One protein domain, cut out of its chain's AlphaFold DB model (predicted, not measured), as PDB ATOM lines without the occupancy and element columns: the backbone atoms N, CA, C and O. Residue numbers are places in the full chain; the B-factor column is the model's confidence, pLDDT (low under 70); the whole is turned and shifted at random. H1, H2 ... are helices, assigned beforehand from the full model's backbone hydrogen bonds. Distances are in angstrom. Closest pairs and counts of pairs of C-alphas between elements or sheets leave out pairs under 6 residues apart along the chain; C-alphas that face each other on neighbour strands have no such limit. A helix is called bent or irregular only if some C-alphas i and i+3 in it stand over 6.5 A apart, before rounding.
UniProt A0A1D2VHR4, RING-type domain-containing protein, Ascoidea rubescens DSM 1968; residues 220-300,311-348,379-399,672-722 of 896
ATOM      1  N   GLY A 220     179.019 125.966 215.755       78.38
ATOM      2  CA  GLY A 220     179.931 125.511 216.807       78.38
ATOM      3  C   GLY A 220     179.211 125.156 218.113       78.38
ATOM      4  O   GLY A 220     179.435 124.081 218.669       78.38
ATOM      5  N   GLN A 221     178.275 126.002 218.560       80.94
ATOM      6  CA  GLN A 221     177.471 125.733 219.757       80.94
ATOM      7  C   GLN A 221     176.629 124.459 219.607       80.94
ATOM      8  O   GLN A 221     176.654 123.614 220.496       80.94
ATOM      9  N   VAL A 222     175.923 124.289 218.484       83.75
ATOM     10  CA  VAL A 222     175.095 123.095 218.244       83.75
ATOM     11  C   VAL A 222     175.959 121.830 218.182       83.75
ATOM     12  O   VAL A 222     175.598 120.820 218.784       83.75
ATOM     13  N   LYS A 223     177.134 121.878 217.532       84.25
ATOM     14  CA  LYS A 223     178.098 120.760 217.528       84.25
ATOM     15  C   LYS A 223     178.574 120.416 218.945       84.25
ATOM     16  O   LYS A 223     178.666 119.236 219.288       84.25
ATOM     17  N   SER A 224     178.845 121.423 219.777       82.31
ATOM     18  CA  SER A 224     179.229 121.229 221.179       82.31
ATOM     19  C   SER A 224     178.102 120.602 222.008       82.31
ATOM     20  O   SER A 224     178.347 119.639 222.736       82.31
ATOM     21  N   ASP A 225     176.873 121.105 221.877       84.00
ATOM     22  CA  ASP A 225     175.701 120.608 222.607       84.00
ATOM     23  C   ASP A 225     175.394 119.147 222.229       84.00
ATOM     24  O   ASP A 225     175.198 118.301 223.107       84.00
ATOM     25  N   LEU A 226     175.461 118.814 220.932       87.06
ATOM     26  CA  LEU A 226     175.348 117.440 220.428       87.06
ATOM     27  C   LEU A 226     176.408 116.517 221.033       87.06
ATOM     28  O   LEU A 226     176.085 115.442 221.538       87.06
ATOM     29  N   ASN A 227     177.671 116.950 221.010       85.50
ATOM     30  CA  ASN A 227     178.783 116.195 221.576       85.50
ATOM     31  C   ASN A 227     178.576 115.935 223.076       85.50
ATOM     32  O   ASN A 227     178.816 114.830 223.557       85.50
ATOM     33  N   GLN A 228     178.095 116.930 223.822       87.94
ATOM     34  CA  GLN A 228     177.794 116.774 225.241       87.94
ATOM     35  C   GLN A 228     176.648 115.778 225.468       87.94
ATOM     36  O   GLN A 228     176.793 114.867 226.285       87.94
ATOM     37  N   LEU A 229     175.541 115.891 224.728       89.12
ATOM     38  CA  LEU A 229     174.407 114.968 224.833       89.12
ATOM     39  C   LEU A 229     174.806 113.519 224.518       89.12
ATOM     40  O   LEU A 229     174.481 112.608 225.282       89.12
ATOM     41  N   GLU A 230     175.564 113.287 223.448       88.88
ATOM     42  CA  GLU A 230     176.030 111.947 223.070       88.88
ATOM     43  C   GLU A 230     176.950 111.325 224.139       88.88
ATOM     44  O   GLU A 230     176.806 110.144 224.472       88.88
ATOM     45  N   LYS A 231     177.828 112.118 224.763       88.50
ATOM     46  CA  LYS A 231     178.640 111.659 225.901       88.50
ATOM     47  C   LYS A 231     177.801 111.360 227.138       88.50
ATOM     48  O   LYS A 231     178.060 110.368 227.820       88.50
ATOM     49  N   THR A 232     176.780 112.173 227.429       90.06
ATOM     50  CA  THR A 232     175.866 111.878 228.546       90.06
ATOM     51  C   THR A 232     175.127 110.562 228.330       90.06
ATOM     52  O   THR A 232     174.970 109.811 229.288       90.06
ATOM     53  N   ASN A 233     174.760 110.225 227.087       90.94
ATOM     54  CA  ASN A 233     174.204 108.911 226.772       90.94
ATOM     55  C   ASN A 233     175.204 107.797 227.089       90.94
ATOM     56  O   ASN A 233     174.820 106.851 227.767       90.94
ATOM     57  N   CYS A 234     176.470 107.924 226.673       89.50
ATOM     58  CA  CYS A 234     177.523 106.950 226.996       89.50
ATOM     59  C   CYS A 234     177.671 106.749 228.510       89.50
ATOM     60  O   CYS A 234     177.703 105.614 228.975       89.50
ATOM     61  N   SER A 235     177.669 107.835 229.286       88.19
ATOM     62  CA  SER A 235     177.697 107.768 230.752       88.19
ATOM     63  C   SER A 235     176.486 107.021 231.328       88.19
ATOM     64  O   SER A 235     176.653 106.107 232.129       88.19
ATOM     65  N   ILE A 236     175.270 107.338 230.861       88.75
ATOM     66  CA  ILE A 236     174.046 106.631 231.273       88.75
ATOM     67  C   ILE A 236     174.126 105.141 230.916       88.75
ATOM     68  O   ILE A 236     173.679 104.297 231.683       88.75
ATOM     69  N   ILE A 237     174.704 104.794 229.768       88.94
ATOM     70  CA  ILE A 237     174.873 103.401 229.348       88.94
ATOM     71  C   ILE A 237     175.803 102.663 230.299       88.94
ATOM     72  O   ILE A 237     175.428 101.585 230.739       88.94
ATOM     73  N   PHE A 238     176.953 103.243 230.660       88.50
ATOM     74  CA  PHE A 238     177.833 102.654 231.671       88.50
ATOM     75  C   PHE A 238     177.101 102.476 233.007       88.50
ATOM     76  O   PHE A 238     177.169 101.403 233.599       88.50
ATOM     77  N   GLN A 239     176.282 103.455 233.407       87.38
ATOM     78  CA  GLN A 239     175.481 103.344 234.627       87.38
ATOM     79  C   GLN A 239     174.500 102.168 234.602       87.38
ATOM     80  O   GLN A 239     174.469 101.342 235.509       87.38
ATOM     81  N   ARG A 240     173.726 102.053 233.520       88.31
ATOM     82  CA  ARG A 240     172.800 100.930 233.309       88.31
ATOM     83  C   ARG A 240     173.527  99.592 233.272       88.31
ATOM     84  O   ARG A 240     173.040  98.596 233.791       88.31
ATOM     85  N   SER A 241     174.691  99.575 232.635       84.44
ATOM     86  CA  SER A 241     175.505  98.381 232.453       84.44
ATOM     87  C   SER A 241     175.937  97.791 233.808       84.44
ATOM     88  O   SER A 241     175.829  96.588 234.019       84.44
ATOM     89  N   GLU A 242     176.273  98.647 234.771       83.38
ATOM     90  CA  GLU A 242     176.622  98.251 236.133       83.38
ATOM     91  C   GLU A 242     175.403  97.836 236.972       83.38
ATOM     92  O   GLU A 242     175.450  96.832 237.681       83.38
ATOM     93  N   ILE A 243     174.265  98.525 236.824       85.00
ATOM     94  CA  ILE A 243     172.992  98.108 237.441       85.00
ATOM     95  C   ILE A 243     172.636  96.670 237.036       85.00
ATOM     96  O   ILE A 243     172.220  95.873 237.877       85.00
ATOM     97  N   MET A 244     172.864  96.294 235.773       85.38
ATOM     98  CA  MET A 244     172.633  94.921 235.305       85.38
ATOM     99  C   MET A 244     173.540  93.893 235.990       85.38
ATOM    100  O   MET A 244     173.112  92.755 236.186       85.38
ATOM    101  N   VAL A 245     174.760  94.270 236.386       83.06
ATOM    102  CA  VAL A 245     175.641  93.406 237.188       83.06
ATOM    103  C   VAL A 245     175.030  93.177 238.570       83.06
ATOM    104  O   VAL A 245     174.885  92.026 238.977       83.06
ATOM    105  N   HIS A 246     174.575  94.235 239.249       82.69
ATOM    106  CA  HIS A 246     173.916  94.118 240.557       82.69
ATOM    107  C   HIS A 246     172.599  93.325 240.511       82.69
ATOM    108  O   HIS A 246     172.261  92.626 241.463       82.69
ATOM    109  N   LEU A 247     171.874  93.377 239.390       82.88
ATOM    110  CA  LEU A 247     170.670  92.572 239.156       82.88
ATOM    111  C   LEU A 247     170.967  91.098 238.817       82.88
ATOM    112  O   LEU A 247     170.029  90.310 238.666       82.88
ATOM    113  N   GLY A 248     172.242  90.716 238.677       79.12
ATOM    114  CA  GLY A 248     172.653  89.366 238.292       79.12
ATOM    115  C   GLY A 248     172.363  89.035 236.825       79.12
ATOM    116  O   GLY A 248     172.123  87.877 236.494       79.12
ATOM    117  N   ARG A 249     172.359  90.034 235.930       84.81
ATOM    118  CA  ARG A 249     172.067  89.890 234.489       84.81
ATOM    119  C   ARG A 249     173.300  90.198 233.616       84.81
ATOM    120  O   ARG A 249     173.265  91.111 232.784       84.81
ATOM    121  N   PRO A 250     174.401  89.430 233.727       80.75
ATOM    122  CA  PRO A 250     175.667  89.752 233.059       80.75
ATOM    123  C   PRO A 250     175.610  89.619 231.519       80.75
ATOM    124  O   PRO A 250     176.371  90.264 230.796       80.75
ATOM    125  N   PHE A 251     174.668  88.841 230.975       81.56
ATOM    126  CA  PHE A 251     174.442  88.765 229.524       81.56
ATOM    127  C   PHE A 251     173.757  90.021 228.962       81.56
ATOM    128  O   PHE A 251     174.102  90.474 227.865       81.56
ATOM    129  N   GLU A 252     172.817  90.611 229.708       83.94
ATOM    130  CA  GLU A 252     172.186  91.885 229.337       83.94
ATOM    131  C   GLU A 252     173.194  93.031 229.410       83.94
ATOM    132  O   GLU A 252     173.272  93.830 228.474       83.94
ATOM    133  N   PHE A 253     174.039  93.035 230.447       84.25
ATOM    134  CA  PHE A 253     175.178  93.942 230.585       84.25
ATOM    135  C   PHE A 253     176.038  93.976 229.308       84.25
ATOM    136  O   PHE A 253     176.201  95.027 228.678       84.25
ATOM    137  N   LYS A 254     176.498  92.806 228.846       84.44
ATOM    138  CA  LYS A 254     177.291  92.681 227.614       84.44
ATOM    139  C   LYS A 254     176.531  93.135 226.361       84.44
ATOM    140  O   LYS A 254     177.109  93.780 225.483       84.44
ATOM    141  N   LYS A 255     175.237  92.808 226.251       87.44
ATOM    142  CA  LYS A 255     174.391  93.197 225.105       87.44
ATOM    143  C   LYS A 255     174.246  94.717 225.002       87.44
ATOM    144  O   LYS A 255     174.357  95.259 223.902       87.44
ATOM    145  N   ILE A 256     174.032  95.395 226.131       85.81
ATOM    146  CA  ILE A 256     173.933  96.857 226.200       85.81
ATOM    147  C   ILE A 256     175.230  97.490 225.687       85.81
ATOM    148  O   ILE A 256     175.174  98.291 224.756       85.81
ATOM    149  N   LEU A 257     176.395  97.083 226.204       87.06
ATOM    150  CA  LEU A 257     177.690  97.625 225.769       87.06
ATOM    151  C   LEU A 257     177.942  97.400 224.269       87.06
ATOM    152  O   LEU A 257     178.319  98.331 223.551       87.06
ATOM    153  N   LYS A 258     177.681  96.185 223.765       88.00
ATOM    154  CA  LYS A 258     177.889  95.833 222.349       88.00
ATOM    155  C   LYS A 258     177.103  96.736 221.392       88.00
ATOM    156  O   LYS A 258     177.631  97.109 220.348       88.00
ATOM    157  N   ASN A 259     175.875  97.115 221.746       87.06
ATOM    158  CA  ASN A 259     175.024  97.953 220.895       87.06
ATOM    159  C   ASN A 259     175.559  99.384 220.717       87.06
ATOM    160  O   ASN A 259     175.242 100.029 219.718       87.06
ATOM    161  N   TYR A 260     176.368  99.882 221.654       84.62
ATOM    162  CA  TYR A 260     176.859 101.262 221.633       84.62
ATOM    163  C   TYR A 260     178.289 101.420 221.116       84.62
ATOM    164  O   TYR A 260     178.649 102.515 220.682       84.62
ATOM    165  N   TYR A 261     179.066 100.336 221.051       87.94
ATOM    166  CA  TYR A 261     180.416 100.344 220.476       87.94
ATOM    167  C   TYR A 261     180.513 101.005 219.083       87.94
ATOM    168  O   TYR A 261     181.383 101.863 218.907       87.94
ATOM    169  N   PRO A 262     179.610 100.731 218.112       89.69
ATOM    170  CA  PRO A 262     179.672 101.380 216.799       89.69
ATOM    171  C   PRO A 262     179.521 102.905 216.866       89.69
ATOM    172  O   PRO A 262     180.095 103.616 216.046       89.69
ATOM    173  N   THR A 263     178.781 103.415 217.857       87.19
ATOM    174  CA  THR A 263     178.585 104.862 218.046       87.19
ATOM    175  C   THR A 263     179.880 105.529 218.507       87.19
ATOM    176  O   THR A 263     180.247 106.572 217.973       87.19
ATOM    177  N   ILE A 264     180.589 104.912 219.460       88.44
ATOM    178  CA  ILE A 264     181.855 105.427 220.005       88.44
ATOM    179  C   ILE A 264     182.917 105.470 218.900       88.44
ATOM    180  O   ILE A 264     183.495 106.520 218.633       88.44
ATOM    181  N   ILE A 265     183.116 104.348 218.201       88.12
ATOM    182  CA  ILE A 265     184.113 104.255 217.126       88.12
ATOM    183  C   ILE A 265     183.761 105.165 215.949       88.12
ATOM    184  O   ILE A 265     184.644 105.824 215.408       88.12
ATOM    185  N   GLY A 266     182.484 105.246 215.562       86.31
ATOM    186  CA  GLY A 266     182.049 106.145 214.492       86.31
ATOM    187  C   GLY A 266     182.360 107.614 214.795       86.31
ATOM    188  O   GLY A 266     182.752 108.352 213.896       86.31
ATOM    189  N   LYS A 267     182.250 108.032 216.063       87.50
ATOM    190  CA  LYS A 267     182.575 109.401 216.490       87.50
ATOM    191  C   LYS A 267     184.069 109.679 216.502       87.50
ATOM    192  O   LYS A 267     184.465 110.732 216.016       87.50
ATOM    193  N   ILE A 268     184.871 108.741 217.003       86.00
ATOM    194  CA  ILE A 268     186.336 108.841 216.967       86.00
ATOM    195  C   ILE A 268     186.804 108.996 215.515       86.00
ATOM    196  O   ILE A 268     187.417 110.007 215.192       86.00
ATOM    197  N   LYS A 269     186.363 108.105 214.617       85.69
ATOM    198  CA  LYS A 269     186.695 108.161 213.183       85.69
ATOM    199  C   LYS A 269     186.249 109.451 212.495       85.69
ATOM    200  O   LYS A 269     186.964 109.982 211.655       85.69
ATOM    201  N   SER A 270     185.065 109.963 212.836       84.00
ATOM    202  CA  SER A 270     184.575 111.236 212.293       84.00
ATOM    203  C   SER A 270     185.461 112.410 212.710       84.00
ATOM    204  O   SER A 270     185.725 113.283 211.894       84.00
ATOM    205  N   ILE A 271     185.916 112.441 213.967       82.38
ATOM    206  CA  ILE A 271     186.791 113.507 214.474       82.38
ATOM    207  C   ILE A 271     188.197 113.373 213.882       82.38
ATOM    208  O   ILE A 271     188.786 114.379 213.506       82.38
ATOM    209  N   GLU A 272     188.719 112.152 213.760       78.81
ATOM    210  CA  GLU A 272     189.991 111.884 213.078       78.81
ATOM    211  C   GLU A 272     189.955 112.395 211.637       78.81
ATOM    212  O   GLU A 272     190.868 113.107 211.223       78.81
ATOM    213  N   LYS A 273     188.865 112.122 210.909       81.94
ATOM    214  CA  LYS A 273     188.663 112.638 209.553       81.94
ATOM    215  C   LYS A 273     188.622 114.172 209.514       81.94
ATOM    216  O   LYS A 273     189.305 114.763 208.688       81.94
ATOM    217  N   GLU A 274     187.894 114.814 210.433       79.25
ATOM    218  CA  GLU A 274     187.862 116.285 210.542       79.25
ATOM    219  C   GLU A 274     189.265 116.874 210.794       79.25
ATOM    220  O   GLU A 274     189.606 117.917 210.240       79.25
ATOM    221  N   ILE A 275     190.099 116.225 211.615       75.12
ATOM    222  CA  ILE A 275     191.467 116.704 211.871       75.12
ATOM    223  C   ILE A 275     192.368 116.480 210.648       75.12
ATOM    224  O   ILE A 275     193.190 117.342 210.333       75.12
ATOM    225  N   LEU A 276     192.200 115.360 209.945       74.38
ATOM    226  CA  LEU A 276     192.930 115.052 208.715       74.38
ATOM    227  C   LEU A 276     192.653 116.064 207.606       74.38
ATOM    228  O   LEU A 276     193.585 116.610 207.021       74.38
ATOM    229  N   GLU A 277     191.380 116.397 207.395       75.88
ATOM    230  CA  GLU A 277     190.958 117.408 206.420       75.88
ATOM    231  C   GLU A 277     191.573 118.791 206.710       75.88
ATOM    232  O   GLU A 277     191.891 119.532 205.783       75.88
ATOM    233  N   ILE A 278     191.787 119.136 207.986       71.50
ATOM    234  CA  ILE A 278     192.406 120.410 208.395       71.50
ATOM    235  C   ILE A 278     193.939 120.372 208.287       71.50
ATOM    236  O   ILE A 278     194.560 121.404 208.040       71.50
ATOM    237  N   SER A 279     194.557 119.206 208.497       66.81
ATOM    238  CA  SER A 279     196.018 119.028 208.466       66.81
ATOM    239  C   SER A 279     196.576 118.703 207.076       66.81
ATOM    240  O   SER A 279     197.786 118.796 206.875       66.81
ATOM    241  N   GLY A 280     195.715 118.375 206.105       64.25
ATOM    242  CA  GLY A 280     196.096 118.143 204.710       64.25
ATOM    243  C   GLY A 280     196.900 116.859 204.475       64.25
ATOM    244  O   GLY A 280     197.684 116.824 203.534       64.25
ATOM    245  N   HIS A 281     196.769 115.846 205.341       58.72
ATOM    246  CA  HIS A 281     197.432 114.536 205.198       58.72
ATOM    247  C   HIS A 281     196.491 113.498 204.549       58.72
ATOM    248  O   HIS A 281     195.274 113.562 204.742       58.72
ATOM    249  N   ASP A 282     197.046 112.543 203.791       50.50
ATOM    250  CA  ASP A 282     196.300 111.519 203.036       50.50
ATOM    251  C   ASP A 282     195.662 110.427 203.932       50.50
ATOM    252  O   ASP A 282     196.177 110.063 204.992       50.50
ATOM    253  N   GLU A 283     194.544 109.831 203.479       52.22
ATOM    254  CA  GLU A 283     193.757 108.819 204.222       52.22
ATOM    255  C   GLU A 283     194.545 107.533 204.587       52.22
ATOM    256  O   GLU A 283     194.156 106.795 205.504       52.22
ATOM    257  N   SER A 284     195.660 107.253 203.903       46.56
ATOM    258  CA  SER A 284     196.483 106.046 204.079       46.56
ATOM    259  C   SER A 284     197.352 106.053 205.347       46.56
ATOM    260  O   SER A 284     197.768 104.982 205.794       46.56
ATOM    261  N   GLU A 285     197.554 107.208 205.990       47.22
ATOM    262  CA  GLU A 285     198.371 107.350 207.210       47.22
ATOM    263  C   GLU A 285     197.561 107.207 208.519       47.22
ATOM    264  O   GLU A 285     198.119 107.239 209.618       47.22
ATOM    265  N   SER A 286     196.235 107.007 208.436       47.56
ATOM    266  CA  SER A 286     195.290 107.127 209.570       47.56
ATOM    267  C   SER A 286     195.605 106.286 210.816       47.56
ATOM    268  O   SER A 286     195.205 106.659 211.918       47.56
ATOM    269  N   LYS A 287     196.347 105.176 210.688       48.97
ATOM    270  CA  LYS A 287     196.721 104.325 211.833       48.97
ATOM    271  C   LYS A 287     197.775 104.950 212.756       48.97
ATOM    272  O   LYS A 287     197.734 104.654 213.945       48.97
ATOM    273  N   ASN A 288     198.654 105.817 212.246       50.34
ATOM    274  CA  ASN A 288     199.691 106.493 213.046       50.34
ATOM    275  C   ASN A 288     199.238 107.862 213.573       50.34
ATOM    276  O   ASN A 288     199.869 108.442 214.446       50.34
ATOM    277  N   ILE A 289     198.110 108.366 213.080       49.75
ATOM    278  CA  ILE A 289     197.646 109.731 213.326       49.75
ATOM    279  C   ILE A 289     197.086 109.921 214.740       49.75
ATOM    280  O   ILE A 289     197.265 110.990 215.318       49.75
ATOM    281  N   MET A 290     196.491 108.892 215.357       50.09
ATOM    282  CA  MET A 290     196.197 108.924 216.800       50.09
ATOM    283  C   MET A 290     197.484 109.077 217.622       50.09
ATOM    284  O   MET A 290     197.521 109.908 218.527       50.09
ATOM    285  N   ASP A 291     198.537 108.341 217.257       54.22
ATOM    286  CA  ASP A 291     199.837 108.334 217.939       54.22
ATOM    287  C   ASP A 291     200.716 109.560 217.610       54.22
ATOM    288  O   ASP A 291     201.682 109.839 218.315       54.22
ATOM    289  N   GLU A 292     200.336 110.375 216.624       52.75
ATOM    290  CA  GLU A 292     201.002 111.647 216.317       52.75
ATOM    291  C   GLU A 292     200.198 112.879 216.788       52.75
ATOM    292  O   GLU A 292     200.766 113.828 217.332       52.75
ATOM    293  N   LEU A 293     198.862 112.886 216.665       52.59
ATOM    294  CA  LEU A 293     198.006 114.046 216.980       52.59
ATOM    295  C   LEU A 293     197.658 114.208 218.462       52.59
ATOM    296  O   LEU A 293     197.462 115.348 218.902       52.59
ATOM    297  N   LEU A 294     197.561 113.112 219.226       53.94
ATOM    298  CA  LEU A 294     197.443 113.174 220.691       53.94
ATOM    299  C   LEU A 294     198.751 113.662 221.342       53.94
ATOM    300  O   LEU A 294     198.715 114.111 222.487       53.94
ATOM    301  N   PHE A 295     199.876 113.609 220.612       53.97
ATOM    302  CA  PHE A 295     201.226 113.674 221.180       53.97
ATOM    303  C   PHE A 295     202.101 114.834 220.674       53.97
ATOM    304  O   PHE A 295     203.024 115.226 221.386       53.97
ATOM    305  N   LYS A 296     201.810 115.450 219.514       47.97
ATOM    306  CA  LYS A 296     202.490 116.686 219.072       47.97
ATOM    307  C   LYS A 296     201.954 117.918 219.812       47.97
ATOM    308  O   LYS A 296     200.801 118.317 219.604       47.97
ATOM    309  N   ASP A 297     202.834 118.443 220.668       44.59
ATOM    310  CA  ASP A 297     202.872 119.721 221.386       44.59
ATOM    311  C   ASP A 297     201.528 120.443 221.582       44.59
ATOM    312  O   ASP A 297     201.006 121.131 220.710       44.59
ATOM    313  N   LEU A 298     201.002 120.341 222.805       46.84
ATOM    314  CA  LEU A 298     200.256 121.433 223.427       46.84
ATOM    315  C   LEU A 298     201.297 122.353 224.073       46.84
ATOM    316  O   LEU A 298     201.519 122.286 225.283       46.84
ATOM    317  N   SER A 299     202.015 123.138 223.270       44.47
ATOM    318  CA  SER A 299     202.959 124.100 223.832       44.47
ATOM    319  C   SER A 299     202.187 125.156 224.637       44.47
ATOM    320  O   SER A 299     201.075 125.551 224.275       44.47
ATOM    321  N   ASP A 300     202.763 125.644 225.740       40.12
ATOM    322  CA  ASP A 300     202.171 126.737 226.531       40.12
ATOM    323  C   ASP A 300     202.062 128.060 225.722       40.12
ATOM    324  O   ASP A 300     201.414 129.015 226.167       40.12
ATOM    325  N   GLY A 311     189.604 125.585 215.565       59.72
ATOM    326  CA  GLY A 311     189.652 124.350 214.778       59.72
ATOM    327  C   GLY A 311     190.428 123.209 215.435       59.72
ATOM    328  O   GLY A 311     189.836 122.239 215.894       59.72
ATOM    329  N   THR A 312     191.757 123.286 215.498       64.94
ATOM    330  CA  THR A 312     192.574 122.084 215.756       64.94
ATOM    331  C   THR A 312     192.647 121.695 217.234       64.94
ATOM    332  O   THR A 312     192.463 120.527 217.577       64.94
ATOM    333  N   LEU A 313     192.854 122.659 218.139       68.44
ATOM    334  CA  LEU A 313     192.933 122.393 219.583       68.44
ATOM    335  C   LEU A 313     191.599 121.870 220.141       68.44
ATOM    336  O   LEU A 313     191.568 120.907 220.910       68.44
ATOM    337  N   GLY A 314     190.485 122.475 219.717       70.44
ATOM    338  CA  GLY A 314     189.143 122.044 220.105       70.44
ATOM    339  C   GLY A 314     188.837 120.618 219.641       70.44
ATOM    340  O   GLY A 314     188.265 119.833 220.400       70.44
ATOM    341  N   LEU A 315     189.265 120.250 218.430       73.06
ATOM    342  CA  LEU A 315     189.123 118.889 217.909       73.06
ATOM    343  C   LEU A 315     189.997 117.877 218.655       73.06
ATOM    344  O   LEU A 315     189.486 116.820 219.021       73.06
ATOM    345  N   LYS A 316     191.255 118.211 218.977       75.44
ATOM    346  CA  LYS A 316     192.134 117.356 219.798       75.44
ATOM    347  C   LYS A 316     191.532 117.075 221.183       75.44
ATOM    348  O   LYS A 316     191.477 115.925 221.615       75.44
ATOM    349  N   LEU A 317     190.997 118.099 221.857       76.81
ATOM    350  CA  LEU A 317     190.315 117.932 223.151       76.81
ATOM    351  C   LEU A 317     189.041 117.080 223.028       76.81
ATOM    352  O   LEU A 317     188.762 116.237 223.888       76.81
ATOM    353  N   ARG A 318     188.269 117.261 221.946       80.62
ATOM    354  CA  ARG A 318     187.113 116.406 221.640       80.62
ATOM    355  C   ARG A 318     187.548 114.957 221.423       80.62
ATOM    356  O   ARG A 318     186.923 114.077 222.009       80.62
ATOM    357  N   LEU A 319     188.614 114.705 220.665       84.06
ATOM    358  CA  LEU A 319     189.152 113.364 220.441       84.06
ATOM    359  C   LEU A 319     189.567 112.705 221.763       84.06
ATOM    360  O   LEU A 319     189.032 111.648 222.088       84.06
ATOM    361  N   LYS A 320     190.400 113.376 222.578       82.56
ATOM    362  CA  LYS A 320     190.837 112.882 223.901       82.56
ATOM    363  C   LYS A 320     189.652 112.417 224.750       82.56
ATOM    364  O   LYS A 320     189.627 111.295 225.244       82.56
ATOM    365  N   SER A 321     188.609 113.237 224.832       85.44
ATOM    366  CA  SER A 321     187.422 112.907 225.628       85.44
ATOM    367  C   SER A 321     186.585 111.726 225.101       85.44
ATOM    368  O   SER A 321     185.857 111.102 225.869       85.44
ATOM    369  N   TRP A 322     186.644 111.412 223.802       88.56
ATOM    370  CA  TRP A 322     186.014 110.208 223.243       88.56
ATOM    371  C   TRP A 322     186.895 108.970 223.421       88.56
ATOM    372  O   TRP A 322     186.371 107.883 223.654       88.56
ATOM    373  N   VAL A 323     188.218 109.139 223.394       86.88
ATOM    374  CA  VAL A 323     189.183 108.090 223.744       86.88
ATOM    375  C   VAL A 323     189.049 107.691 225.224       86.88
ATOM    376  O   VAL A 323     189.066 106.505 225.537       86.88
ATOM    377  N   GLU A 324     188.770 108.631 226.132       87.88
ATOM    378  CA  GLU A 324     188.403 108.327 227.531       87.88
ATOM    379  C   GLU A 324     187.129 107.465 227.638       87.88
ATOM    380  O   GLU A 324     187.043 106.558 228.466       87.88
ATOM    381  N   ILE A 325     186.127 107.707 226.785       89.88
ATOM    382  CA  ILE A 325     184.916 106.870 226.716       89.88
ATOM    383  C   ILE A 325     185.241 105.483 226.148       89.88
ATOM    384  O   ILE A 325     184.663 104.492 226.597       89.88
ATOM    385  N   LEU A 326     186.173 105.392 225.197       90.56
ATOM    386  CA  LEU A 326     186.654 104.119 224.661       90.56
ATOM    387  C   LEU A 326     187.401 103.298 225.725       90.56
ATOM    388  O   LEU A 326     187.146 102.100 225.841       90.56
ATOM    389  N   HIS A 327     188.239 103.940 226.545       90.62
ATOM    390  CA  HIS A 327     188.862 103.323 227.722       90.62
ATOM    391  C   HIS A 327     187.805 102.697 228.642       90.62
ATOM    392  O   HIS A 327     187.867 101.502 228.930       90.62
ATOM    393  N   LYS A 328     186.780 103.474 229.027       90.44
ATOM    394  CA  LYS A 328     185.666 102.972 229.850       90.44
ATOM    395  C   LYS A 328     184.967 101.789 229.196       90.44
ATOM    396  O   LYS A 328     184.685 100.801 229.861       90.44
ATOM    397  N   TYR A 329     184.697 101.873 227.894       91.88
ATOM    398  CA  TYR A 329     184.071 100.780 227.159       91.88
ATOM    399  C   TYR A 329     184.876  99.483 227.261       91.88
ATOM    400  O   TYR A 329     184.289  98.446 227.568       91.88
ATOM    401  N   TYR A 330     186.192  99.524 227.034       90.94
ATOM    402  CA  TYR A 330     187.024  98.328 227.149       90.94
ATOM    403  C   TYR A 330     187.074  97.803 228.583       90.94
ATOM    404  O   TYR A 330     186.864  96.606 228.774       90.94
ATOM    405  N   PHE A 331     187.208  98.686 229.577       90.69
ATOM    406  CA  PHE A 331     187.183  98.306 230.990       90.69
ATOM    407  C   PHE A 331     185.877  97.587 231.366       90.69
ATOM    408  O   PHE A 331     185.904  96.434 231.786       90.69
ATOM    409  N   PHE A 332     184.717  98.205 231.122       89.38
ATOM    410  CA  PHE A 332     183.422  97.595 231.447       89.38
ATOM    411  C   PHE A 332     183.131  96.347 230.599       89.38
ATOM    412  O   PHE A 332     182.461  95.427 231.064       89.38
ATOM    413  N   THR A 333     183.649  96.261 229.369       89.06
ATOM    414  CA  THR A 333     183.527  95.039 228.559       89.06
ATOM    415  C   THR A 333     184.341  93.896 229.166       89.06
ATOM    416  O   THR A 333     183.826  92.779 229.242       89.06
ATOM    417  N   ALA A 334     185.552  94.162 229.660       88.00
ATOM    418  CA  ALA A 334     186.346  93.187 230.404       88.00
ATOM    419  C   ALA A 334     185.614  92.746 231.680       88.00
ATOM    420  O   ALA A 334     185.396  91.551 231.882       88.00
ATOM    421  N   THR A 335     185.086  93.702 232.453       88.12
ATOM    422  CA  THR A 335     184.243  93.417 233.622       88.12
ATOM    423  C   THR A 335     183.025  92.567 233.251       88.12
ATOM    424  O   THR A 335     182.636  91.693 234.017       88.12
ATOM    425  N   SER A 336     182.429  92.746 232.066       87.06
ATOM    426  CA  SER A 336     181.307  91.904 231.615       87.06
ATOM    427  C   SER A 336     181.706  90.455 231.419       87.06
ATOM    428  O   SER A 336     180.963  89.555 231.800       87.06
ATOM    429  N   HIS A 337     182.897  90.222 230.879       85.62
ATOM    430  CA  HIS A 337     183.430  88.886 230.695       85.62
ATOM    431  C   HIS A 337     183.813  88.233 232.027       85.62
ATOM    432  O   HIS A 337     183.483  87.061 232.212       85.62
ATOM    433  N   TYR A 338     184.367  89.004 232.967       87.62
ATOM    434  CA  TYR A 338     184.602  88.574 234.348       87.62
ATOM    435  C   TYR A 338     183.299  88.184 235.065       87.62
ATOM    436  O   TYR A 338     183.163  87.097 235.612       87.62
ATOM    437  N   GLN A 339     182.269  89.030 235.011       84.81
ATOM    438  CA  GLN A 339     180.991  88.730 235.669       84.81
ATOM    439  C   GLN A 339     180.288  87.518 235.038       84.81
ATOM    440  O   GLN A 339     179.647  86.737 235.739       84.81
ATOM    441  N   ILE A 340     180.431  87.313 233.722       83.19
ATOM    442  CA  ILE A 340     179.957  86.093 233.052       83.19
ATOM    443  C   ILE A 340     180.758  84.870 233.516       83.19
ATOM    444  O   ILE A 340     180.154  83.827 233.749       83.19
ATOM    445  N   SER A 341     182.087  84.966 233.650       81.69
ATOM    446  CA  SER A 341     182.922  83.840 234.086       81.69
ATOM    447  C   SER A 341     182.581  83.417 235.522       81.69
ATOM    448  O   SER A 341     182.364  82.228 235.750       81.69
ATOM    449  N   VAL A 342     182.389  84.380 236.433       81.50
ATOM    450  CA  VAL A 342     181.909  84.160 237.813       81.50
ATOM    451  C   VAL A 342     180.490  83.579 237.840       81.50
ATOM    452  O   VAL A 342     180.186  82.663 238.601       81.50
ATOM    453  N   HIS A 343     179.590  84.075 236.987       78.00
ATOM    454  CA  HIS A 343     178.233  83.532 236.892       78.00
ATOM    455  C   HIS A 343     178.226  82.083 236.376       78.00
ATOM    456  O   HIS A 343     177.397  81.279 236.800       78.00
ATOM    457  N   ILE A 344     179.126  81.730 235.454       74.31
ATOM    458  CA  ILE A 344     179.271  80.355 234.958       74.31
ATOM    459  C   ILE A 344     179.846  79.451 236.055       74.31
ATOM    460  O   ILE A 344     179.298  78.370 236.262       74.31
ATOM    461  N   SER A 345     180.872  79.898 236.793       70.25
ATOM    462  CA  SER A 345     181.474  79.107 237.878       70.25
ATOM    463  C   SER A 345     180.493  78.842 239.020       70.25
ATOM    464  O   SER A 345     180.383  77.714 239.480       70.25
ATOM    465  N   ASN A 346     179.710  79.844 239.433       68.00
ATOM    466  CA  ASN A 346     178.768  79.698 240.549       68.00
ATOM    467  C   ASN A 346     177.577  78.774 240.234       68.00
ATOM    468  O   ASN A 346     176.969  78.230 241.150       68.00
ATOM    469  N   ASN A 347     177.231  78.595 238.955       61.72
ATOM    470  CA  ASN A 347     176.146  77.705 238.527       61.72
ATOM    471  C   ASN A 347     176.624  76.277 238.196       61.72
ATOM    472  O   ASN A 347     175.794  75.400 237.959       61.72
ATOM    473  N   GLN A 348     177.938  76.028 238.178       54.75
ATOM    474  CA  GLN A 348     178.539  74.717 237.926       54.75
ATOM    475  C   GLN A 348     179.212  74.189 239.202       54.75
ATOM    476  O   GLN A 348     180.417  74.303 239.382       54.75
ATOM    477  N   GLU A 379     182.966  73.388 229.630       47.06
ATOM    478  CA  GLU A 379     184.305  73.949 229.929       47.06
ATOM    479  C   GLU A 379     184.831  74.996 228.917       47.06
ATOM    480  O   GLU A 379     185.650  75.849 229.262       47.06
ATOM    481  N   SER A 380     184.330  75.020 227.672       60.97
ATOM    482  CA  SER A 380     184.805  75.940 226.611       60.97
ATOM    483  C   SER A 380     184.439  77.417 226.858       60.97
ATOM    484  O   SER A 380     185.221  78.333 226.581       60.97
ATOM    485  N   ASN A 381     183.260  77.682 227.431       66.06
ATOM    486  CA  ASN A 381     182.750  79.049 227.580       66.06
ATOM    487  C   ASN A 381     183.438  79.838 228.705       66.06
ATOM    488  O   ASN A 381     183.605  81.050 228.564       66.06
ATOM    489  N   TYR A 382     183.868  79.188 229.789       72.62
ATOM    490  CA  TYR A 382     184.611  79.853 230.866       72.62
ATOM    491  C   TYR A 382     185.979  80.342 230.369       72.62
ATOM    492  O   TYR A 382     186.273  81.536 230.443       72.62
ATOM    493  N   ILE A 383     186.762  79.450 229.745       75.44
ATOM    494  CA  ILE A 383     188.089  79.772 229.188       75.44
ATOM    495  C   ILE A 383     187.980  80.877 228.132       75.44
ATOM    496  O   ILE A 383     188.788  81.806 228.109       75.44
ATOM    497  N   LYS A 384     186.949  80.823 227.280       81.38
ATOM    498  CA  LYS A 384     186.686  81.864 226.281       81.38
ATOM    499  C   LYS A 384     186.408  83.229 226.914       81.38
ATOM    500  O   LYS A 384     186.914  84.228 226.413       81.38
ATOM    501  N   ASN A 385     185.609  83.295 227.981       80.25
ATOM    502  CA  ASN A 385     185.330  84.565 228.657       80.25
ATOM    503  C   ASN A 385     186.556  85.090 229.410       80.25
ATOM    504  O   ASN A 385     186.817  86.278 229.304       80.25
ATOM    505  N   LYS A 386     187.351  84.224 230.049       81.88
ATOM    506  CA  LYS A 386     188.604  84.619 230.709       81.88
ATOM    507  C   LYS A 386     189.627  85.204 229.726       81.88
ATOM    508  O   LYS A 386     190.143  86.288 229.938       81.88
ATOM    509  N   ARG A 387     189.822  84.568 228.563       85.44
ATOM    510  CA  ARG A 387     190.679  85.126 227.495       85.44
ATOM    511  C   ARG A 387     190.187  86.481 226.980       85.44
ATOM    512  O   ARG A 387     190.989  87.336 226.625       85.44
ATOM    513  N   LEU A 388     188.868  86.663 226.878       86.88
ATOM    514  CA  LEU A 388     188.285  87.929 226.430       86.88
ATOM    515  C   LEU A 388     188.375  89.015 227.507       86.88
ATOM    516  O   LEU A 388     188.585  90.171 227.160       86.88
ATOM    517  N   GLU A 389     188.240  88.653 228.780       88.56
ATOM    518  CA  GLU A 389     188.507  89.528 229.922       88.56
ATOM    519  C   GLU A 389     189.937  90.080 229.855       88.56
ATOM    520  O   GLU A 389     190.095  91.297 229.753       88.56
ATOM    521  N   ASP A 390     190.944  89.203 229.786       85.44
ATOM    522  CA  ASP A 390     192.360  89.591 229.697       85.44
ATOM    523  C   ASP A 390     192.618  90.499 228.482       85.44
ATOM    524  O   ASP A 390     193.246  91.553 228.583       85.44
ATOM    525  N   HIS A 391     192.058  90.135 227.322       89.00
ATOM    526  CA  HIS A 391     192.177  90.919 226.090       89.00
ATOM    527  C   HIS A 391     191.591  92.329 226.216       89.00
ATOM    528  O   HIS A 391     192.178  93.297 225.729       89.00
ATOM    529  N   TYR A 392     190.416  92.475 226.834       88.38
ATOM    530  CA  TYR A 392     189.772  93.781 226.974       88.38
ATOM    531  C   TYR A 392     190.384  94.630 228.093       88.38
ATOM    532  O   TYR A 392     190.455  95.847 227.916       88.38
ATOM    533  N   TYR A 393     190.878  94.030 229.182       90.00
ATOM    534  CA  TYR A 393     191.674  94.765 230.167       90.00
ATOM    535  C   TYR A 393     192.991  95.251 229.559       90.00
ATOM    536  O   TYR A 393     193.292  96.435 229.694       90.00
ATOM    537  N   GLY A 394     193.688  94.415 228.780       85.38
ATOM    538  CA  GLY A 394     194.891  94.828 228.050       85.38
ATOM    539  C   GLY A 394     194.628  95.982 227.073       85.38
ATOM    540  O   GLY A 394     195.405  96.929 226.988       85.38
ATOM    541  N   LYS A 395     193.476  95.986 226.388       87.69
ATOM    542  CA  LYS A 395     193.066  97.126 225.547       87.69
ATOM    543  C   LYS A 395     192.731  98.386 226.339       87.69
ATOM    544  O   LYS A 395     193.052  99.484 225.892       87.69
ATOM    545  N   ALA A 396     192.036  98.258 227.468       86.38
ATOM    546  CA  ALA A 396     191.763  99.405 228.331       86.38
ATOM    547  C   ALA A 396     193.086 100.017 228.806       86.38
ATOM    548  O   ALA A 396     193.287 101.226 228.726       86.38
ATOM    549  N   GLU A 397     194.023  99.169 229.204       83.31
ATOM    550  CA  GLU A 397     195.350  99.569 229.625       83.31
ATOM    551  C   GLU A 397     196.147 100.287 228.521       83.31
ATOM    552  O   GLU A 397     196.673 101.373 228.770       83.31
ATOM    553  N   GLU A 398     196.152  99.766 227.291       84.38
ATOM    554  CA  GLU A 398     196.787 100.424 226.142       84.38
ATOM    555  C   GLU A 398     196.240 101.849 225.934       84.38
ATOM    556  O   GLU A 398     196.998 102.808 225.764       84.38
ATOM    557  N   ILE A 399     194.914 102.021 226.001       84.19
ATOM    558  CA  ILE A 399     194.281 103.339 225.852       84.19
ATOM    559  C   ILE A 399     194.612 104.261 227.032       84.19
ATOM    560  O   ILE A 399     194.861 105.450 226.826       84.19
ATOM    561  N   GLN A 672     173.860 107.586 246.403       58.53
ATOM    562  CA  GLN A 672     173.743 108.977 245.940       58.53
ATOM    563  C   GLN A 672     172.750 109.154 244.784       58.53
ATOM    564  O   GLN A 672     172.464 110.282 244.367       58.53
ATOM    565  N   PHE A 673     172.211 108.060 244.246       53.84
ATOM    566  CA  PHE A 673     171.277 108.126 243.131       53.84
ATOM    567  C   PHE A 673     169.931 108.714 243.599       53.84
ATOM    568  O   PHE A 673     169.363 108.268 244.588       53.84
ATOM    569  N   ASN A 674     169.423 109.732 242.889       46.59
ATOM    570  CA  ASN A 674     168.159 110.455 243.141       46.59
ATOM    571  C   ASN A 674     168.092 111.478 244.295       46.59
ATOM    572  O   ASN A 674     167.002 111.956 244.610       46.59
ATOM    573  N   GLY A 675     169.210 111.909 244.891       44.88
ATOM    574  CA  GLY A 675     169.216 113.040 245.844       44.88
ATOM    575  C   GLY A 675     168.458 112.796 247.160       44.88
ATOM    576  O   GLY A 675     168.457 113.652 248.043       44.88
ATOM    577  N   ARG A 676     167.853 111.618 247.321       44.72
ATOM    578  CA  ARG A 676     167.474 111.046 248.607       44.72
ATOM    579  C   ARG A 676     168.641 110.170 249.028       44.72
ATOM    580  O   ARG A 676     168.919 109.176 248.370       44.72
ATOM    581  N   LEU A 677     169.329 110.557 250.099       46.50
ATOM    582  CA  LEU A 677     170.207 109.642 250.820       46.50
ATOM    583  C   LEU A 677     169.326 108.485 251.291       46.50
ATOM    584  O   LEU A 677     168.611 108.614 252.281       46.50
ATOM    585  N   ILE A 678     169.322 107.385 250.546       52.88
ATOM    586  CA  ILE A 678     168.795 106.131 251.068       52.88
ATOM    587  C   ILE A 678     169.696 105.804 252.253       52.88
ATOM    588  O   ILE A 678     170.923 105.823 252.120       52.88
ATOM    589  N   GLU A 679     169.117 105.576 253.430       53.25
ATOM    590  CA  GLU A 679     169.865 105.089 254.586       53.25
ATOM    591  C   GLU A 679     170.532 103.762 254.212       53.25
ATOM    592  O   GLU A 679     169.899 102.722 254.297       53.25
ATOM    593  N   LYS A 680     171.795 103.827 253.765       63.12
ATOM    594  CA  LYS A 680     172.648 102.723 253.294       63.12
ATOM    595  C   LYS A 680     171.872 101.663 252.499       63.12
ATOM    596  O   LYS A 680     171.321 100.751 253.097       63.12
ATOM    597  N   PHE A 681     171.924 101.710 251.167       66.38
ATOM    598  CA  PHE A 681     171.374 100.687 250.256       66.38
ATOM    599  C   PHE A 681     171.629  99.236 250.730       66.38
ATOM    600  O   PHE A 681     170.758  98.377 250.636       66.38
ATOM    601  N   GLU A 682     172.788  98.990 251.347       65.44
ATOM    602  CA  GLU A 682     173.192  97.722 251.976       65.44
ATOM    603  C   GLU A 682     172.274  97.219 253.112       65.44
ATOM    604  O   GLU A 682     172.303  96.035 253.431       65.44
ATOM    605  N   ARG A 683     171.476  98.090 253.743       72.06
ATOM    606  CA  ARG A 683     170.532  97.754 254.826       72.06
ATOM    607  C   ARG A 683     169.170  97.276 254.323       72.06
ATOM    608  O   ARG A 683     168.404  96.738 255.116       72.06
ATOM    609  N   LEU A 684     168.859  97.505 253.049       74.62
ATOM    610  CA  LEU A 684     167.609  97.064 252.431       74.62
ATOM    611  C   LEU A 684     167.606  95.543 252.235       74.62
ATOM    612  O   LEU A 684     168.659  94.922 252.068       74.62
ATOM    613  N   SER A 685     166.421  94.935 252.201       81.62
ATOM    614  CA  SER A 685     166.297  93.530 251.804       81.62
ATOM    615  C   SER A 685     166.691  93.338 250.333       81.62
ATOM    616  O   SER A 685     166.551  94.243 249.511       81.62
ATOM    617  N   LEU A 686     167.122  92.129 249.954       80.62
ATOM    618  CA  LEU A 686     167.492  91.811 248.561       80.62
ATOM    619  C   LEU A 686     166.363  92.097 247.554       80.62
ATOM    620  O   LEU A 686     166.630  92.429 246.397       80.62
ATOM    621  N   LYS A 687     165.099  91.970 247.982       83.81
ATOM    622  CA  LYS A 687     163.929  92.277 247.154       83.81
ATOM    623  C   LYS A 687     163.794  93.785 246.924       83.81
ATOM    624  O   LYS A 687     163.679  94.205 245.778       83.81
ATOM    625  N   GLU A 688     163.887  94.585 247.984       81.38
ATOM    626  CA  GLU A 688     163.830  96.052 247.904       81.38
ATOM    627  C   GLU A 688     165.018  96.628 247.119       81.38
ATOM    628  O   GLU A 688     164.846  97.540 246.314       81.38
ATOM    629  N   GLN A 689     166.218  96.058 247.288       80.69
ATOM    630  CA  GLN A 689     167.397  96.422 246.496       80.69
ATOM    631  C   GLN A 689     167.163  96.188 244.999       80.69
ATOM    632  O   GLN A 689     167.487  97.049 244.181       80.69
ATOM    633  N   ARG A 690     166.578  95.039 244.635       83.94
ATOM    634  CA  ARG A 690     166.258  94.700 243.243       83.94
ATOM    635  C   ARG A 690     165.209  95.642 242.652       83.94
ATOM    636  O   ARG A 690     165.435  96.163 241.565       83.94
ATOM    637  N   GLU A 691     164.107  95.879 243.361       85.19
ATOM    638  CA  GLU A 691     163.036  96.783 242.914       85.19
ATOM    639  C   GLU A 691     163.564  98.209 242.697       85.19
ATOM    640  O   GLU A 691     163.303  98.820 241.659       85.19
ATOM    641  N   HIS A 692     164.396  98.706 243.617       83.31
ATOM    642  CA  HIS A 692     165.029 100.016 243.483       83.31
ATOM    643  C   HIS A 692     165.956 100.098 242.257       83.31
ATOM    644  O   HIS A 692     165.913 101.068 241.501       83.31
ATOM    645  N   LEU A 693     166.785  99.076 242.021       84.56
ATOM    646  CA  LEU A 693     167.670  99.019 240.850       84.56
ATOM    647  C   LEU A 693     166.888  98.986 239.523       84.56
ATOM    648  O   LEU A 693     167.295  99.635 238.558       84.56
ATOM    649  N   GLU A 694     165.758  98.276 239.471       87.88
ATOM    650  CA  GLU A 694     164.878  98.230 238.292       87.88
ATOM    651  C   GLU A 694     164.164  99.569 238.034       87.88
ATOM    652  O   GLU A 694     164.034  99.997 236.879       87.88
ATOM    653  N   GLU A 695     163.753 100.274 239.092       86.00
ATOM    654  CA  GLU A 695     163.207 101.630 238.981       86.00
ATOM    655  C   GLU A 695     164.256 102.598 238.411       86.00
ATOM    656  O   GLU A 695     163.975 103.353 237.472       86.00
ATOM    657  N   VAL A 696     165.487 102.540 238.928       84.62
ATOM    658  CA  VAL A 696     166.595 103.374 238.452       84.62
ATOM    659  C   VAL A 696     166.921 103.089 236.980       84.62
ATOM    660  O   VAL A 696     167.053 104.040 236.201       84.62
ATOM    661  N   ASP A 697     166.997 101.822 236.551       88.06
ATOM    662  CA  ASP A 697     167.209 101.493 235.129       88.06
ATOM    663  C   ASP A 697     166.095 102.073 234.248       88.06
ATOM    664  O   ASP A 697     166.375 102.689 233.216       88.06
ATOM    665  N   SER A 698     164.837 101.968 234.687       88.19
ATOM    666  CA  SER A 698     163.677 102.498 233.959       88.19
ATOM    667  C   SER A 698     163.759 104.017 233.763       88.19
ATOM    668  O   SER A 698     163.518 104.527 232.663       88.19
ATOM    669  N   GLN A 699     164.178 104.757 234.795       87.50
ATOM    670  CA  GLN A 699     164.400 106.205 234.704       87.50
ATOM    671  C   GLN A 699     165.543 106.550 233.732       87.50
ATOM    672  O   GLN A 699     165.439 107.502 232.946       87.50
ATOM    673  N   LEU A 700     166.624 105.763 233.731       88.69
ATOM    674  CA  LEU A 700     167.751 105.941 232.813       88.69
ATOM    675  C   LEU A 700     167.375 105.635 231.357       88.69
ATOM    676  O   LEU A 700     167.793 106.366 230.453       88.69
ATOM    677  N   VAL A 701     166.546 104.615 231.115       89.56
ATOM    678  CA  VAL A 701     165.978 104.307 229.791       89.56
ATOM    679  C   VAL A 701     165.160 105.481 229.261       89.56
ATOM    680  O   VAL A 701     165.338 105.891 228.110       89.56
ATOM    681  N   GLU A 702     164.300 106.063 230.095       89.00
ATOM    682  CA  GLU A 702     163.476 107.202 229.693       89.00
ATOM    683  C   GLU A 702     164.334 108.441 229.389       89.00
ATOM    684  O   GLU A 702     164.098 109.158 228.410       89.00
ATOM    685  N   LYS A 703     165.407 108.659 230.158       89.88
ATOM    686  CA  LYS A 703     166.385 109.720 229.881       89.88
ATOM    687  C   LYS A 703     167.105 109.511 228.544       89.88
ATOM    688  O   LYS A 703     167.208 110.456 227.761       89.88
ATOM    689  N   LEU A 704     167.536 108.284 228.232       89.25
ATOM    690  CA  LEU A 704     168.123 107.945 226.926       89.25
ATOM    691  C   LEU A 704     167.139 108.196 225.777       89.25
ATOM    692  O   LEU A 704     167.533 108.710 224.727       89.25
ATOM    693  N   ARG A 705     165.855 107.872 225.971       89.06
ATOM    694  CA  ARG A 705     164.802 108.108 224.974       89.06
ATOM    695  C   ARG A 705     164.630 109.599 224.680       89.06
ATOM    696  O   ARG A 705     164.617 109.980 223.509       89.06
ATOM    697  N   LYS A 706     164.561 110.439 225.717       87.44
ATOM    698  CA  LYS A 706     164.486 111.906 225.580       87.44
ATOM    699  C   LYS A 706     165.723 112.473 224.882       87.44
ATOM    700  O   LYS A 706     165.589 113.220 223.915       87.44
ATOM    701  N   ASN A 707     166.916 112.047 225.297       90.69
ATOM    702  CA  ASN A 707     168.168 112.481 224.675       90.69
ATOM    703  C   ASN A 707     168.252 112.083 223.196       90.69
ATOM    704  O   ASN A 707     168.738 112.865 222.386       90.69
ATOM    705  N   LYS A 708     167.758 110.899 222.813       88.12
ATOM    706  CA  LYS A 708     167.728 110.462 221.406       88.12
ATOM    707  C   LYS A 708     166.882 111.394 220.532       88.12
ATOM    708  O   LYS A 708     167.296 111.723 219.424       88.12
ATOM    709  N   ILE A 709     165.728 111.834 221.034       85.06
ATOM    710  CA  ILE A 709     164.854 112.793 220.340       85.06
ATOM    711  C   ILE A 709     165.550 114.155 220.206       85.06
ATOM    712  O   ILE A 709     165.524 114.758 219.137       85.06
ATOM    713  N   GLN A 710     166.225 114.613 221.261       85.69
ATOM    714  CA  GLN A 710     166.952 115.881 221.233       85.69
ATOM    715  C   GLN A 710     168.141 115.854 220.259       85.69
ATOM    716  O   GLN A 710     168.290 116.767 219.455       85.69
ATOM    717  N   ILE A 711     168.945 114.784 220.269       87.12
ATOM    718  CA  ILE A 711     170.077 114.602 219.341       87.12
ATOM    719  C   ILE A 711     169.600 114.656 217.891       87.12
ATOM    720  O   ILE A 711     170.222 115.291 217.044       87.12
ATOM    721  N   SER A 712     168.483 113.996 217.611       84.94
ATOM    722  CA  SER A 712     167.843 114.014 216.303       84.94
ATOM    723  C   SER A 712     167.457 115.429 215.857       84.94
ATOM    724  O   SER A 712     167.844 115.888 214.779       84.94
ATOM    725  N   HIS A 713     166.753 116.152 216.726       84.19
ATOM    726  CA  HIS A 713     166.362 117.534 216.487       84.19
ATOM    727  C   HIS A 713     167.580 118.444 216.241       84.19
ATOM    728  O   HIS A 713     167.589 119.227 215.290       84.19
ATOM    729  N   ASP A 714     168.629 118.316 217.055       85.12
ATOM    730  CA  ASP A 714     169.831 119.146 216.959       85.12
ATOM    731  C   ASP A 714     170.683 118.816 215.725       85.12
ATOM    732  O   ASP A 714     171.287 119.718 215.147       85.12
ATOM    733  N   ARG A 715     170.666 117.565 215.243       85.88
ATOM    734  CA  ARG A 715     171.241 117.194 213.936       85.88
ATOM    735  C   ARG A 715     170.480 117.830 212.779       85.88
ATOM    736  O   ARG A 715     171.104 118.390 211.884       85.88
ATOM    737  N   GLY A 716     169.147 117.803 212.822       82.25
ATOM    738  CA  GLY A 716     168.321 118.528 211.853       82.25
ATOM    739  C   GLY A 716     168.666 120.019 211.843       82.25
ATOM    740  O   GLY A 716     168.969 120.584 210.797       82.25
ATOM    741  N   LYS A 717     168.736 120.650 213.020       83.81
ATOM    742  CA  LYS A 717     169.149 122.055 213.155       83.81
ATOM    743  C   LYS A 717     170.546 122.318 212.582       83.81
ATOM    744  O   LYS A 717     170.744 123.333 211.919       83.81
ATOM    745  N   LEU A 718     171.505 121.428 212.833       86.00
ATOM    746  CA  LEU A 718     172.865 121.550 212.315       86.00
ATOM    747  C   LEU A 718     172.879 121.561 210.781       86.00
ATOM    748  O   LEU A 718     173.456 122.475 210.197       86.00
ATOM    749  N   HIS A 719     172.176 120.623 210.140       82.81
ATOM    750  CA  HIS A 719     172.055 120.580 208.681       82.81
ATOM    751  C   HIS A 719     171.434 121.856 208.099       82.81
ATOM    752  O   HIS A 719     171.900 122.349 207.073       82.81
ATOM    753  N   TYR A 720     170.425 122.422 208.769       83.44
ATOM    754  CA  TYR A 720     169.824 123.693 208.360       83.44
ATOM    755  C   TYR A 720     170.818 124.857 208.433       83.44
ATOM    756  O   TYR A 720     170.914 125.662 207.514       83.44
ATOM    757  N   LEU A 721     171.581 124.966 209.522       82.00
ATOM    758  CA  LEU A 721     172.557 126.048 209.673       82.00
ATOM    759  C   LEU A 721     173.733 125.898 208.695       82.00
ATOM    760  O   LEU A 721     174.203 126.892 208.142       82.00
ATOM    761  N   GLU A 722     174.196 124.672 208.452       83.06
ATOM    762  CA  GLU A 722     175.262 124.399 207.485       83.06
ATOM    763  C   GLU A 722     174.817 124.669 206.038       83.06
ATOM    764  O   GLU A 722     175.617 125.177 205.253       83.06
TER     765      GLU A 722
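This is residues 220 to 300, 311 to 348, 379 to 399 and 672 to 722 of the 896 residues of the protein "RING-type domain-containing protein" of Ascoidea rubescens DSM 1968 (UniProt A0A1D2VHR4). Long helices H6, H1, H4 and H5 lie side by side in a row; bent H2 packs on H1 and H4, and short H3 crosses H2b at one end. The 191 printed residues include six named helices, H1 to H6 in chain order, and no named strand: all helix. The whole is only just loose, close to compact (radius of gyration of the C-alphas 19.9 A), spanning 59 by 40 by 32 A.

H1 (residues 220 to 246), H2a (250 to 259) and H4 (312 to 347) form an up and down bundle, each running against the one before. H2, residues 250 to 279, is one helix by its hydrogen bonds but bent, C-alphas 259 and 262 being 7.1 A apart; H2b is 262 to 279. H1 and H2a, a hairpin, touch with H1 residues 237 to 245 alone, closest C-alphas Ser 241 and Phe 253, 4.8 A. H3 (283 to 293), irregular with C-alphas 284 and 287 7.9 A apart, touches residues 272 to 276 of H2b alone, about perpendicular at 87 degrees, closest C-alphas Glu 283 and Leu 276, 7.7 A. H5 (379 to 399) touches H4, closest C-alphas Glu 389 and Ala 334, 4.3 A. H6 (686 to 722) touches H1, closest C-alphas Asp 697 and Arg 240, 5.9 A. O i to N i+4 pairs are all within hydrogen-bond range in H1, H2a, H2b and H6; 31 of 32 in H4, 16 of 17 in H5, 2 of 7 in H3, with 3 of 8 O i to N i+3.

H1 begins at C-alpha 220 (179.931, 125.511, 216.807) and is 39.8 A long, H4 52.5 A; H6, 53.0 A, ends at C-alpha 722 (175.262, 124.399, 207.485).

The farthest C-alphas, Gly 280 and Ser 685, are 60.9 A apart. Cuts leave C-alpha gaps of 17.3 A (300 to 311), 9.9 A (348 to 379) and 29.3 A (399 to 672). Of the links printed whole, H1 to H2 and H2 to H3 are tight. Residues 279 to 300 and 672 to 682 are among those with pLDDT under 70.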